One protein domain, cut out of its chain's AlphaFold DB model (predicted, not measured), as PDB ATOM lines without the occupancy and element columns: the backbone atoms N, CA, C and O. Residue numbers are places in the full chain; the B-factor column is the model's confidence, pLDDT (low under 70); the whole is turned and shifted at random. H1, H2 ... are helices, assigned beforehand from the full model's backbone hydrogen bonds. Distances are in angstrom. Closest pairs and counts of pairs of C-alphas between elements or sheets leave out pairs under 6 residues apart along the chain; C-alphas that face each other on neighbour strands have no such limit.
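AT A GLANCE: This is residues 7 to 75 of the 76 residues of an uncharacterized protein of Rhizobium sp. RM (UniProt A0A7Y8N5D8). The longest helix, H4, slopes away from the end of H3 so that the two make an open V, and residues 62 to 75 at its far end stick out. The other arm of the V, H3, lies side by side with the shorter H2 in a helical hairpin, and H1 makes a corner with H2, turned crosswise to it. The printed part has 69 residues with four named helices, in the order H1, H2, H3, H4, and no named strand; the class is all helix. The whole is loose, with a radius of gyration of the C-alphas of 15.1 A, and spans 45 by 31 by 19 A.

HOW THE PARTS SIT: H4, residues 54 to 73, and H3, residues 36 to 50, are close but not clearly touching, with 2 pairs of C-alphas within 8 A. Their closest C-alphas, those of Ile 49 and Ala 57, are 6.1 A apart. They run opposite ways at a steep tilt of 44 degrees. H3 touches H2, residues 20 to 27, and the closest C-alphas, those of Gly 25 and Ile 43, are 6.2 A apart. H2 and H3 are a hairpin and run opposite ways at a shallow tilt of 10 degrees, with their centres 10.7 A apart. H1, residues 7 to 15, and H2 touch only at the corner by their link; their closest C-alphas, those of Thr 13 and Pro 20, are 5.9 A apart. Their lines are about perpendicular, at 81 degrees. H1 is apart from H3 and H4, and H2 is apart from H4. In H1, H2, H3 and H4 every O i to N i+4 pair is within hydrogen-bond range.

IN THESE COORDINATES: H4 runs 28.8 A from C-alpha 54 at (29.964, -16.882, 27.482) to C-alpha 73 at (7.399, -16.960, 45.373). H3 runs 21.4 A from Pro 36 to Cys 50. H2 runs 10.7 A from Pro 20 to Val 27. H1 begins with C-alpha 7 at (44.829, -33.507, 39.544) and runs 12.6 A to C-alpha 15.

THE WHOLE: The two C-alphas farthest apart, those of Leu 15 and Lys 75, are 47.2 A apart. Residues 62 to 75, of which 62 to 73 belong to H4, stand free; the body without them has 55 residues and spans 33 by 29 by 15 A. The printed part has no cut. The links H1 to H2 and H3 to H4 are tight, and the link H2 to H3, of 8 residues, is short. In this predicted model the mean pLDDT of the printed part is 90.3, and residues 74 to 75 are under 70.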
ATOM      1  N   SER A   7      44.319 -34.418  40.569       88.31
ATOM      2  CA  SER A   7      44.829 -33.507  39.544       88.31
ATOM      3  C   SER A   7      45.405 -34.281  38.358       88.31
ATOM      4  O   SER A   7      45.137 -33.937  37.209       88.31
ATOM      5  N   ARG A   8      46.129 -35.377  38.612       89.62
ATOM      6  CA  ARG A   8      46.629 -36.258  37.544       89.62
ATOM      7  C   ARG A   8      45.520 -36.987  36.795       89.62
ATOM      8  O   ARG A   8      45.653 -37.190  35.592       89.62
ATOM      9  N   LEU A   9      44.440 -37.369  37.477       87.62
ATOM     10  CA  LEU A   9      43.273 -37.971  36.829       87.62
ATOM     11  C   LEU A   9      42.607 -36.992  35.848       87.62
ATOM     12  O   LEU A   9      42.287 -37.392  34.734       87.62
ATOM     13  N   ILE A  10      42.462 -35.718  36.226       88.19
ATOM     14  CA  ILE A  10      41.901 -34.673  35.351       88.19
ATOM     15  C   ILE A  10      42.774 -34.484  34.106       88.19
ATOM     16  O   ILE A  10      42.276 -34.548  32.982       88.19
ATOM     17  N   VAL A  11      44.089 -34.352  34.285       89.12
ATOM     18  CA  VAL A  11      45.019 -34.232  33.149       89.12
ATOM     19  C   VAL A  11      44.935 -35.461  32.235       89.12
ATOM     20  O   VAL A  11      44.943 -35.335  31.015       89.12
ATOM     21  N   LEU A  12      44.804 -36.666  32.802       89.44
ATOM     22  CA  LEU A  12      44.607 -37.888  32.020       89.44
ATOM     23  C   LEU A  12      43.300 -37.873  31.222       89.44
ATOM     24  O   LEU A  12      43.309 -38.306  30.074       89.44
ATOM     25  N   THR A  13      42.193 -37.377  31.785       87.75
ATOM     26  CA  THR A  13      40.933 -37.271  31.031       87.75
ATOM     27  C   THR A  13      41.071 -36.352  29.826       87.75
ATOM     28  O   THR A  13      40.666 -36.737  28.731       87.75
ATOM     29  N   GLU A  14      41.749 -35.216  29.988       85.38
ATOM     30  CA  GLU A  14      42.009 -34.278  28.893       85.38
ATOM     31  C   GLU A  14      42.875 -34.912  27.795       85.38
ATOM     32  O   GLU A  14      42.547 -34.813  26.613       85.38
ATOM     33  N   LEU A  15      43.938 -35.634  28.175       90.75
ATOM     34  CA  LEU A  15      44.803 -36.355  27.232       90.75
ATOM     35  C   LEU A  15      44.058 -37.431  26.430       90.75
ATOM     36  O   LEU A  15      44.424 -37.714  25.292       90.75
ATOM     37  N   LEU A  16      43.023 -38.035  27.015       88.44
ATOM     38  CA  LEU A  16      42.179 -39.037  26.363       88.44
ATOM     39  C   LEU A  16      41.046 -38.418  25.527       88.44
ATOM     40  O   LEU A  16      40.253 -39.156  24.944       88.44
ATOM     41  N   GLY A  17      40.954 -37.084  25.461       84.62
ATOM     42  CA  GLY A  17      39.877 -36.377  24.768       84.62
ATOM     43  C   GLY A  17      38.523 -36.478  25.476       84.62
ATOM     44  O   GLY A  17      37.489 -36.256  24.851       84.62
ATOM     45  N   LEU A  18      38.521 -36.829  26.764       84.50
ATOM     46  CA  LEU A  18      37.327 -36.917  27.598       84.50
ATOM     47  C   LEU A  18      37.196 -35.650  28.439       84.50
ATOM     48  O   LEU A  18      38.179 -35.167  29.005       84.50
ATOM     49  N   LYS A  19      35.973 -35.138  28.606       84.81
ATOM     50  CA  LYS A  19      35.745 -34.095  29.607       84.81
ATOM     51  C   LYS A  19      35.699 -34.749  30.990       84.81
ATOM     52  O   LYS A  19      35.088 -35.809  31.142       84.81
ATOM     53  N   PRO A  20      36.265 -34.131  32.041       86.94
ATOM     54  CA  PRO A  20      36.160 -34.667  33.399       86.94
ATOM     55  C   PRO A  20      34.706 -34.931  33.836       86.94
ATOM     56  O   PRO A  20      34.432 -35.882  34.566       86.94
ATOM     57  N   THR A  21      33.760 -34.121  33.350       86.62
ATOM     58  CA  THR A  21      32.320 -34.276  33.600       86.62
ATOM     59  C   THR A  21      31.734 -35.530  32.956       86.62
ATOM     60  O   THR A  21      30.888 -36.163  33.582       86.62
ATOM     61  N   ASP A  22      32.208 -35.935  31.771       84.94
ATOM     62  CA  ASP A  22      31.819 -37.201  31.132       84.94
ATOM     63  C   ASP A  22      32.239 -38.387  31.998       84.94
ATOM     64  O   ASP A  22      31.443 -39.285  32.278       84.94
ATOM     65  N   LEU A  23      33.496 -38.367  32.463       86.81
ATOM     66  CA  LEU A  23      34.032 -39.426  33.311       86.81
ATOM     67  C   LEU A  23      33.207 -39.550  34.593       86.81
ATOM     68  O   LEU A  23      32.770 -40.648  34.930       86.81
ATOM     69  N   LEU A  24      32.973 -38.433  35.291       88.31
ATOM     70  CA  LEU A  24      32.167 -38.413  36.512       88.31
ATOM     71  C   LEU A  24      30.726 -38.849  36.252       88.31
ATOM     72  O   LEU A  24      30.168 -39.595  37.052       88.31
ATOM     73  N   GLY A  25      30.143 -38.437  35.128       88.38
ATOM     74  CA  GLY A  25      28.814 -38.862  34.723       88.38
ATOM     75  C   GLY A  25      28.706 -40.374  34.519       88.38
ATOM     76  O   GLY A  25      27.697 -40.975  34.881       88.38
ATOM     77  N   TYR A  26      29.768 -41.002  34.007       85.88
ATOM     78  CA  TYR A  26      29.837 -42.449  33.811       85.88
ATOM     79  C   TYR A  26      30.086 -43.222  35.115       85.88
ATOM     80  O   TYR A  26      29.406 -44.211  35.385       85.88
ATOM     81  N   VAL A  27      31.054 -42.796  35.938       89.44
ATOM     82  CA  VAL A  27      31.481 -43.565  37.128       89.44
ATOM     83  C   VAL A  27      30.692 -43.232  38.396       89.44
ATOM     84  O   VAL A  27      30.647 -44.038  39.322       89.44
ATOM     85  N   ALA A  28      30.086 -42.047  38.460       90.50
ATOM     86  CA  ALA A  28      29.382 -41.538  39.631       90.50
ATOM     87  C   ALA A  28      28.122 -40.728  39.242       90.50
ATOM     88  O   ALA A  28      27.978 -39.572  39.646       90.50
ATOM     89  N   PRO A  29      27.161 -41.327  38.507       90.50
ATOM     90  CA  PRO A  29      25.958 -40.627  38.035       90.50
ATOM     91  C   PRO A  29      25.093 -40.067  39.175       90.50
ATOM     92  O   PRO A  29      24.440 -39.042  39.008       90.50
ATOM     93  N   HIS A  30      25.141 -40.680  40.364       92.38
ATOM     94  CA  HIS A  30      24.429 -40.223  41.564       92.38
ATOM     95  C   HIS A  30      24.844 -38.816  42.036       92.38
ATOM     96  O   HIS A  30      24.112 -38.187  42.792       92.38
ATOM     97  N   LEU A  31      25.993 -38.294  41.588       92.88
ATOM     98  CA  LEU A  31      26.391 -36.905  41.847       92.88
ATOM     99  C   LEU A  31      25.565 -35.894  41.037       92.88
ATOM    100  O   LEU A  31      25.539 -34.712  41.373       92.88
ATOM    101  N   PHE A  32      24.899 -36.347  39.971       93.31
ATOM    102  CA  PHE A  32      24.174 -35.504  39.023       93.31
ATOM    103  C   PHE A  32      22.655 -35.688  39.089       93.31
ATOM    104  O   PHE A  32      21.927 -34.882  38.521       93.31
ATOM    105  N   GLY A  33      22.131 -36.698  39.777       93.12
ATOM    106  CA  GLY A  33      20.686 -36.867  39.909       93.12
ATOM    107  C   GLY A  33      20.284 -38.033  40.798       93.12
ATOM    108  O   GLY A  33      21.051 -38.973  40.992       93.12
ATOM    109  N   ASP A  34      19.053 -37.964  41.304       93.88
ATOM    110  CA  ASP A  34      18.461 -38.996  42.166       93.88
ATOM    111  C   ASP A  34      18.003 -40.232  41.372       93.88
ATOM    112  O   ASP A  34      17.848 -41.319  41.928       93.88
ATOM    113  N   THR A  35      17.792 -40.071  40.063       94.19
ATOM    114  CA  THR A  35      17.457 -41.150  39.127       94.19
ATOM    115  C   THR A  35      18.485 -41.223  37.997       94.19
ATOM    116  O   THR A  35      19.103 -40.202  37.672       94.19
ATOM    117  N   PRO A  36      18.667 -42.395  37.359       89.62
ATOM    118  CA  PRO A  36      19.547 -42.533  36.198       89.62
ATOM    119  C   PRO A  36      19.211 -41.550  35.070       89.62
ATOM    120  O   PRO A  36      20.106 -40.937  34.491       89.62
ATOM    121  N   GLU A  37      17.922 -41.355  34.792       92.50
ATOM    122  CA  GLU A  37      17.433 -40.421  33.777       92.50
ATOM    123  C   GLU A  37      17.743 -38.977  34.173       92.50
ATOM    124  O   GLU A  37      18.287 -38.222  33.372       92.50
ATOM    125  N   GLY A  38      17.494 -38.611  35.434       94.56
ATOM    126  CA  GLY A  38      17.804 -37.279  35.941       94.56
ATOM    127  C   GLY A  38      19.300 -36.977  35.881       94.56
ATOM    128  O   GLY A  38      19.687 -35.886  35.471       94.56
ATOM    129  N   ALA A  39      20.152 -37.942  36.232       93.69
ATOM    130  CA  ALA A  39      21.600 -37.802  36.113       93.69
ATOM    131  C   ALA A  39      22.028 -37.588  34.654       93.69
ATOM    132  O   ALA A  39      22.788 -36.661  34.369       93.69
ATOM    133  N   LYS A  40      21.493 -38.397  33.729       91.62
ATOM    134  CA  LYS A  40      21.756 -38.278  32.292       91.62
ATOM    135  C   LYS A  40      21.378 -36.893  31.762       91.62
ATOM    136  O   LYS A  40      22.211 -36.253  31.124       91.62
ATOM    137  N   ASP A  41      20.176 -36.417  32.072       94.38
ATOM    138  CA  ASP A  41      19.688 -35.112  31.616       94.38
ATOM    139  C   ASP A  41      20.589 -33.971  32.109       94.38
ATOM    140  O   ASP A  41      20.899 -33.040  31.359       94.38
ATOM    141  N   ARG A  42      21.070 -34.045  33.357       94.00
ATOM    142  CA  ARG A  42      21.968 -33.023  33.913       94.00
ATOM    143  C   ARG A  42      23.359 -33.048  33.297       94.00
ATOM    144  O   ARG A  42      23.902 -31.979  33.028       94.00
ATOM    145  N   ILE A  43      23.925 -34.227  33.048       92.44
ATOM    146  CA  ILE A  43      25.208 -34.366  32.344       92.44
ATOM    147  C   ILE A  43      25.093 -33.775  30.932       92.44
ATOM    148  O   ILE A  43      25.931 -32.977  30.514       92.44
ATOM    149  N   GLU A  44      24.016 -34.102  30.217       92.06
ATOM    150  CA  GLU A  44      23.757 -33.582  28.874       92.06
ATOM    151  C   GLU A  44      23.600 -32.053  28.868       92.06
ATOM    152  O   GLU A  44      24.122 -31.369  27.982       92.06
ATOM    153  N   LEU A  45      22.939 -31.495  29.887       93.38
ATOM    154  CA  LEU A  45      22.815 -30.051  30.061       93.38
ATOM    155  C   LEU A  45      24.170 -29.379  30.326       93.38
ATOM    156  O   LEU A  45      24.453 -28.355  29.706       93.38
ATOM    157  N   ILE A  46      25.015 -29.955  31.190       91.94
ATOM    158  CA  ILE A  46      26.374 -29.451  31.454       91.94
ATOM    159  C   ILE A  46      27.164 -29.364  30.146       91.94
ATOM    160  O   ILE A  46      27.734 -28.317  29.849       91.94
ATOM    161  N   HIS A  47      27.137 -30.415  29.322       89.75
ATOM    162  CA  HIS A  47      27.843 -30.399  28.040       89.75
ATOM    163  C   HIS A  47      27.329 -29.321  27.104       89.75
ATOM    164  O   HIS A  47      28.137 -28.605  26.523       89.75
ATOM    165  N   ARG A  48      26.008 -29.160  26.990       91.81
ATOM    166  CA  ARG A  48      25.434 -28.103  26.152       91.81
ATOM    167  C   ARG A  48      25.837 -26.718  26.631       91.81
ATOM    168  O   ARG A  48      26.231 -25.910  25.803       91.81
ATOM    169  N   ILE A  49      25.767 -26.456  27.937       93.94
ATOM    170  CA  ILE A  49      26.116 -25.151  28.514       93.94
ATOM    171  C   ILE A  49      27.595 -24.827  28.284       93.94
ATOM    172  O   ILE A  49      27.907 -23.696  27.930       93.94
ATOM    173  N   CYS A  50      28.492 -25.804  28.437       89.56
ATOM    174  CA  CYS A  50      29.927 -25.607  28.224       89.56
ATOM    175  C   CYS A  50      30.314 -25.314  26.764       89.56
ATOM    176  O   CYS A  50      31.407 -24.813  26.536       89.56
ATOM    177  N   GLU A  51      29.452 -25.624  25.792       91.06
ATOM    178  CA  GLU A  51      29.671 -25.312  24.370       91.06
ATOM    179  C   GLU A  51      29.044 -23.972  23.945       91.06
ATOM    180  O   GLU A  51      29.177 -23.552  22.794       91.06
ATOM    181  N   LEU A  52      28.323 -23.292  24.842       94.69
ATOM    182  CA  LEU A  52      27.732 -21.992  24.541       94.69
ATOM    183  C   LEU A  52      28.783 -20.876  24.615       94.69
ATOM    184  O   LEU A  52      29.674 -20.926  25.462       94.69
ATOM    185  N   PRO A  53      28.631 -19.802  23.817       97.31
ATOM    186  CA  PRO A  53      29.347 -18.556  24.064       97.31
ATOM    187  C   PRO A  53      29.052 -18.017  25.471       97.31
ATOM    188  O   PRO A  53      27.910 -18.103  25.936       97.31
ATOM    189  N   ASP A  54      30.049 -17.392  26.103       95.25
ATOM    190  CA  ASP A  54      29.964 -16.882  27.482       95.25
ATOM    191  C   ASP A  54      28.730 -15.999  27.727       95.25
ATOM    192  O   ASP A  54      28.045 -16.129  28.744       95.25
ATOM    193  N   GLU A  55      28.401 -15.127  26.770       97.06
ATOM    194  CA  GLU A  55      27.223 -14.257  26.845       97.06
ATOM    195  C   GLU A  55      25.919 -15.069  26.909       97.06
ATOM    196  O   GLU A  55      25.058 -14.818  27.755       97.06
ATOM    197  N   THR A  56      25.786 -16.092  26.064       97.12
ATOM    198  CA  THR A  56      24.605 -16.961  26.022       97.12
ATOM    199  C   THR A  56      24.478 -17.783  27.302       97.12
ATOM    200  O   THR A  56      23.378 -17.894  27.848       97.12
ATOM    201  N   ALA A  57      25.587 -18.324  27.816       96.56
ATOM    202  CA  ALA A  57      25.602 -19.056  29.082       96.56
ATOM    203  C   ALA A  57      25.192 -18.153  30.263       96.56
ATOM    204  O   ALA A  57      24.378 -18.552  31.100       96.56
ATOM    205  N   SER A  58      25.691 -16.914  30.295       96.56
ATOM    206  CA  SER A  58      25.323 -15.909  31.300       96.56
ATOM    207  C   SER A  58      23.831 -15.556  31.244       96.56
ATOM    208  O   SER A  58      23.146 -15.555  32.273       96.56
ATOM    209  N   ASN A  59      23.293 -15.344  30.040       96.75
ATOM    210  CA  ASN A  59      21.870 -15.071  29.834       96.75
ATOM    211  C   ASN A  59      20.993 -16.242  30.303       96.75
ATOM    212  O   ASN A  59      20.033 -16.035  31.051       96.75
ATOM    213  N   LEU A  60      21.351 -17.478  29.938       96.31
ATOM    214  CA  LEU A  60      20.647 -18.682  30.383       96.31
ATOM    215  C   LEU A  60      20.664 -18.817  31.912       96.31
ATOM    216  O   LEU A  60      19.632 -19.104  32.519       96.31
ATOM    217  N   LEU A  61      21.803 -18.547  32.554       95.75
ATOM    218  CA  LEU A  61      21.904 -18.547  34.013       95.75
ATOM    219  C   LEU A  61      20.967 -17.506  34.648       95.75
ATOM    220  O   LEU A  61      20.344 -17.781  35.675       95.75
ATOM    221  N   GLY A  62      20.837 -16.325  34.039       96.44
ATOM    222  CA  GLY A  62      19.869 -15.308  34.453       96.44
ATOM    223  C   GLY A  62      18.423 -15.814  34.401       96.44
ATOM    224  O   GLY A  62      17.672 -15.637  35.361       96.44
ATOM    225  N   MET A  63      18.052 -16.512  33.323       96.38
ATOM    226  CA  MET A  63      16.722 -17.114  33.173       96.38
ATOM    227  C   MET A  63      16.449 -18.183  34.237       96.38
ATOM    228  O   MET A  63      15.383 -18.173  34.852       96.38
ATOM    229  N   VAL A  64      17.415 -19.067  34.509       95.00
ATOM    230  CA  VAL A  64      17.291 -20.095  35.557       95.00
ATOM    231  C   VAL A  64      17.072 -19.449  36.926       95.00
ATOM    232  O   VAL A  64      16.124 -19.799  37.628       95.00
ATOM    233  N   LYS A  65      17.871 -18.432  37.278       95.31
ATOM    234  CA  LYS A  65      17.709 -17.681  38.536       95.31
ATOM    235  C   LYS A  65      16.320 -17.050  38.662       95.31
ATOM    236  O   LYS A  65      15.746 -17.040  39.753       95.31
ATOM    237  N   HIS A  66      15.776 -16.529  37.561       95.62
ATOM    238  CA  HIS A  66      14.426 -15.974  37.541       95.62
ATOM    239  C   HIS A  66      13.365 -17.053  37.797       95.62
ATOM    240  O   HIS A  66      12.521 -16.874  38.676       95.62
ATOM    241  N   LEU A  67      13.442 -18.191  37.102       94.94
ATOM    242  CA  LEU A  67      12.522 -19.319  37.293       94.94
ATOM    243  C   LEU A  67      12.530 -19.826  38.738       94.94
ATOM    244  O   LEU A  67      11.473 -20.039  39.330       94.94
ATOM    245  N   GLU A  68      13.710 -19.955  39.343       92.69
ATOM    246  CA  GLU A  68      13.822 -20.328  40.752       92.69
ATOM    247  C   GLU A  68      13.180 -19.297  41.688       92.69
ATOM    248  O   GLU A  68      12.562 -19.657  42.691       92.69
ATOM    249  N   SER A  69      13.330 -18.005  41.382       92.94
ATOM    250  CA  SER A  69      12.703 -16.932  42.154       92.94
ATOM    251  C   SER A  69      11.180 -17.024  42.096       92.94
ATOM    252  O   SER A  69      10.528 -16.906  43.132       92.94
ATOM    253  N   VAL A  70      10.618 -17.278  40.911       93.12
ATOM    254  CA  VAL A  70       9.175 -17.476  40.723       93.12
ATOM    255  C   VAL A  70       8.695 -18.710  41.491       93.12
ATOM    256  O   VAL A  70       7.741 -18.615  42.259       93.12
ATOM    257  N   ALA A  71       9.400 -19.840  41.381       89.12
ATOM    258  CA  ALA A  71       9.049 -21.072  42.090       89.12
ATOM    259  C   ALA A  71       9.081 -20.918  43.623       89.12
ATOM    260  O   ALA A  71       8.262 -21.509  44.326       89.12
ATOM    261  N   ARG A  72      10.004 -20.105  44.157       86.00
ATOM    262  CA  ARG A  72      10.048 -19.754  45.588       86.00
ATOM    263  C   ARG A  72       8.902 -18.825  45.996       86.00
ATOM    264  O   ARG A  72       8.368 -18.992  47.086       86.00
ATOM    265  N   GLY A  73       8.516 -17.882  45.136       74.31
ATOM    266  CA  GLY A  73       7.399 -16.960  45.373       74.31
ATOM    267  C   GLY A  73       6.015 -17.620  45.335       74.31
ATOM    268  O   GLY A  73       5.097 -17.119  45.968       74.31
ATOM    269  N   MET A  74       5.865 -18.762  44.656       58.47
ATOM    270  CA  MET A  74       4.612 -19.536  44.604       58.47
ATOM    271  C   MET A  74       4.365 -20.428  45.837       58.47
ATOM    272  O   MET A  74       3.347 -21.110  45.894       58.47
ATOM    273  N   LYS A  75       5.281 -20.462  46.816       54.66
ATOM    274  CA  LYS A  75       5.161 -21.280  48.041       54.66
ATOM    275  C   LYS A  75       4.373 -20.615  49.191       54.66
ATOM    276  O   LYS A  75       4.499 -21.072  50.325       54.66
TER     277      LYS A  75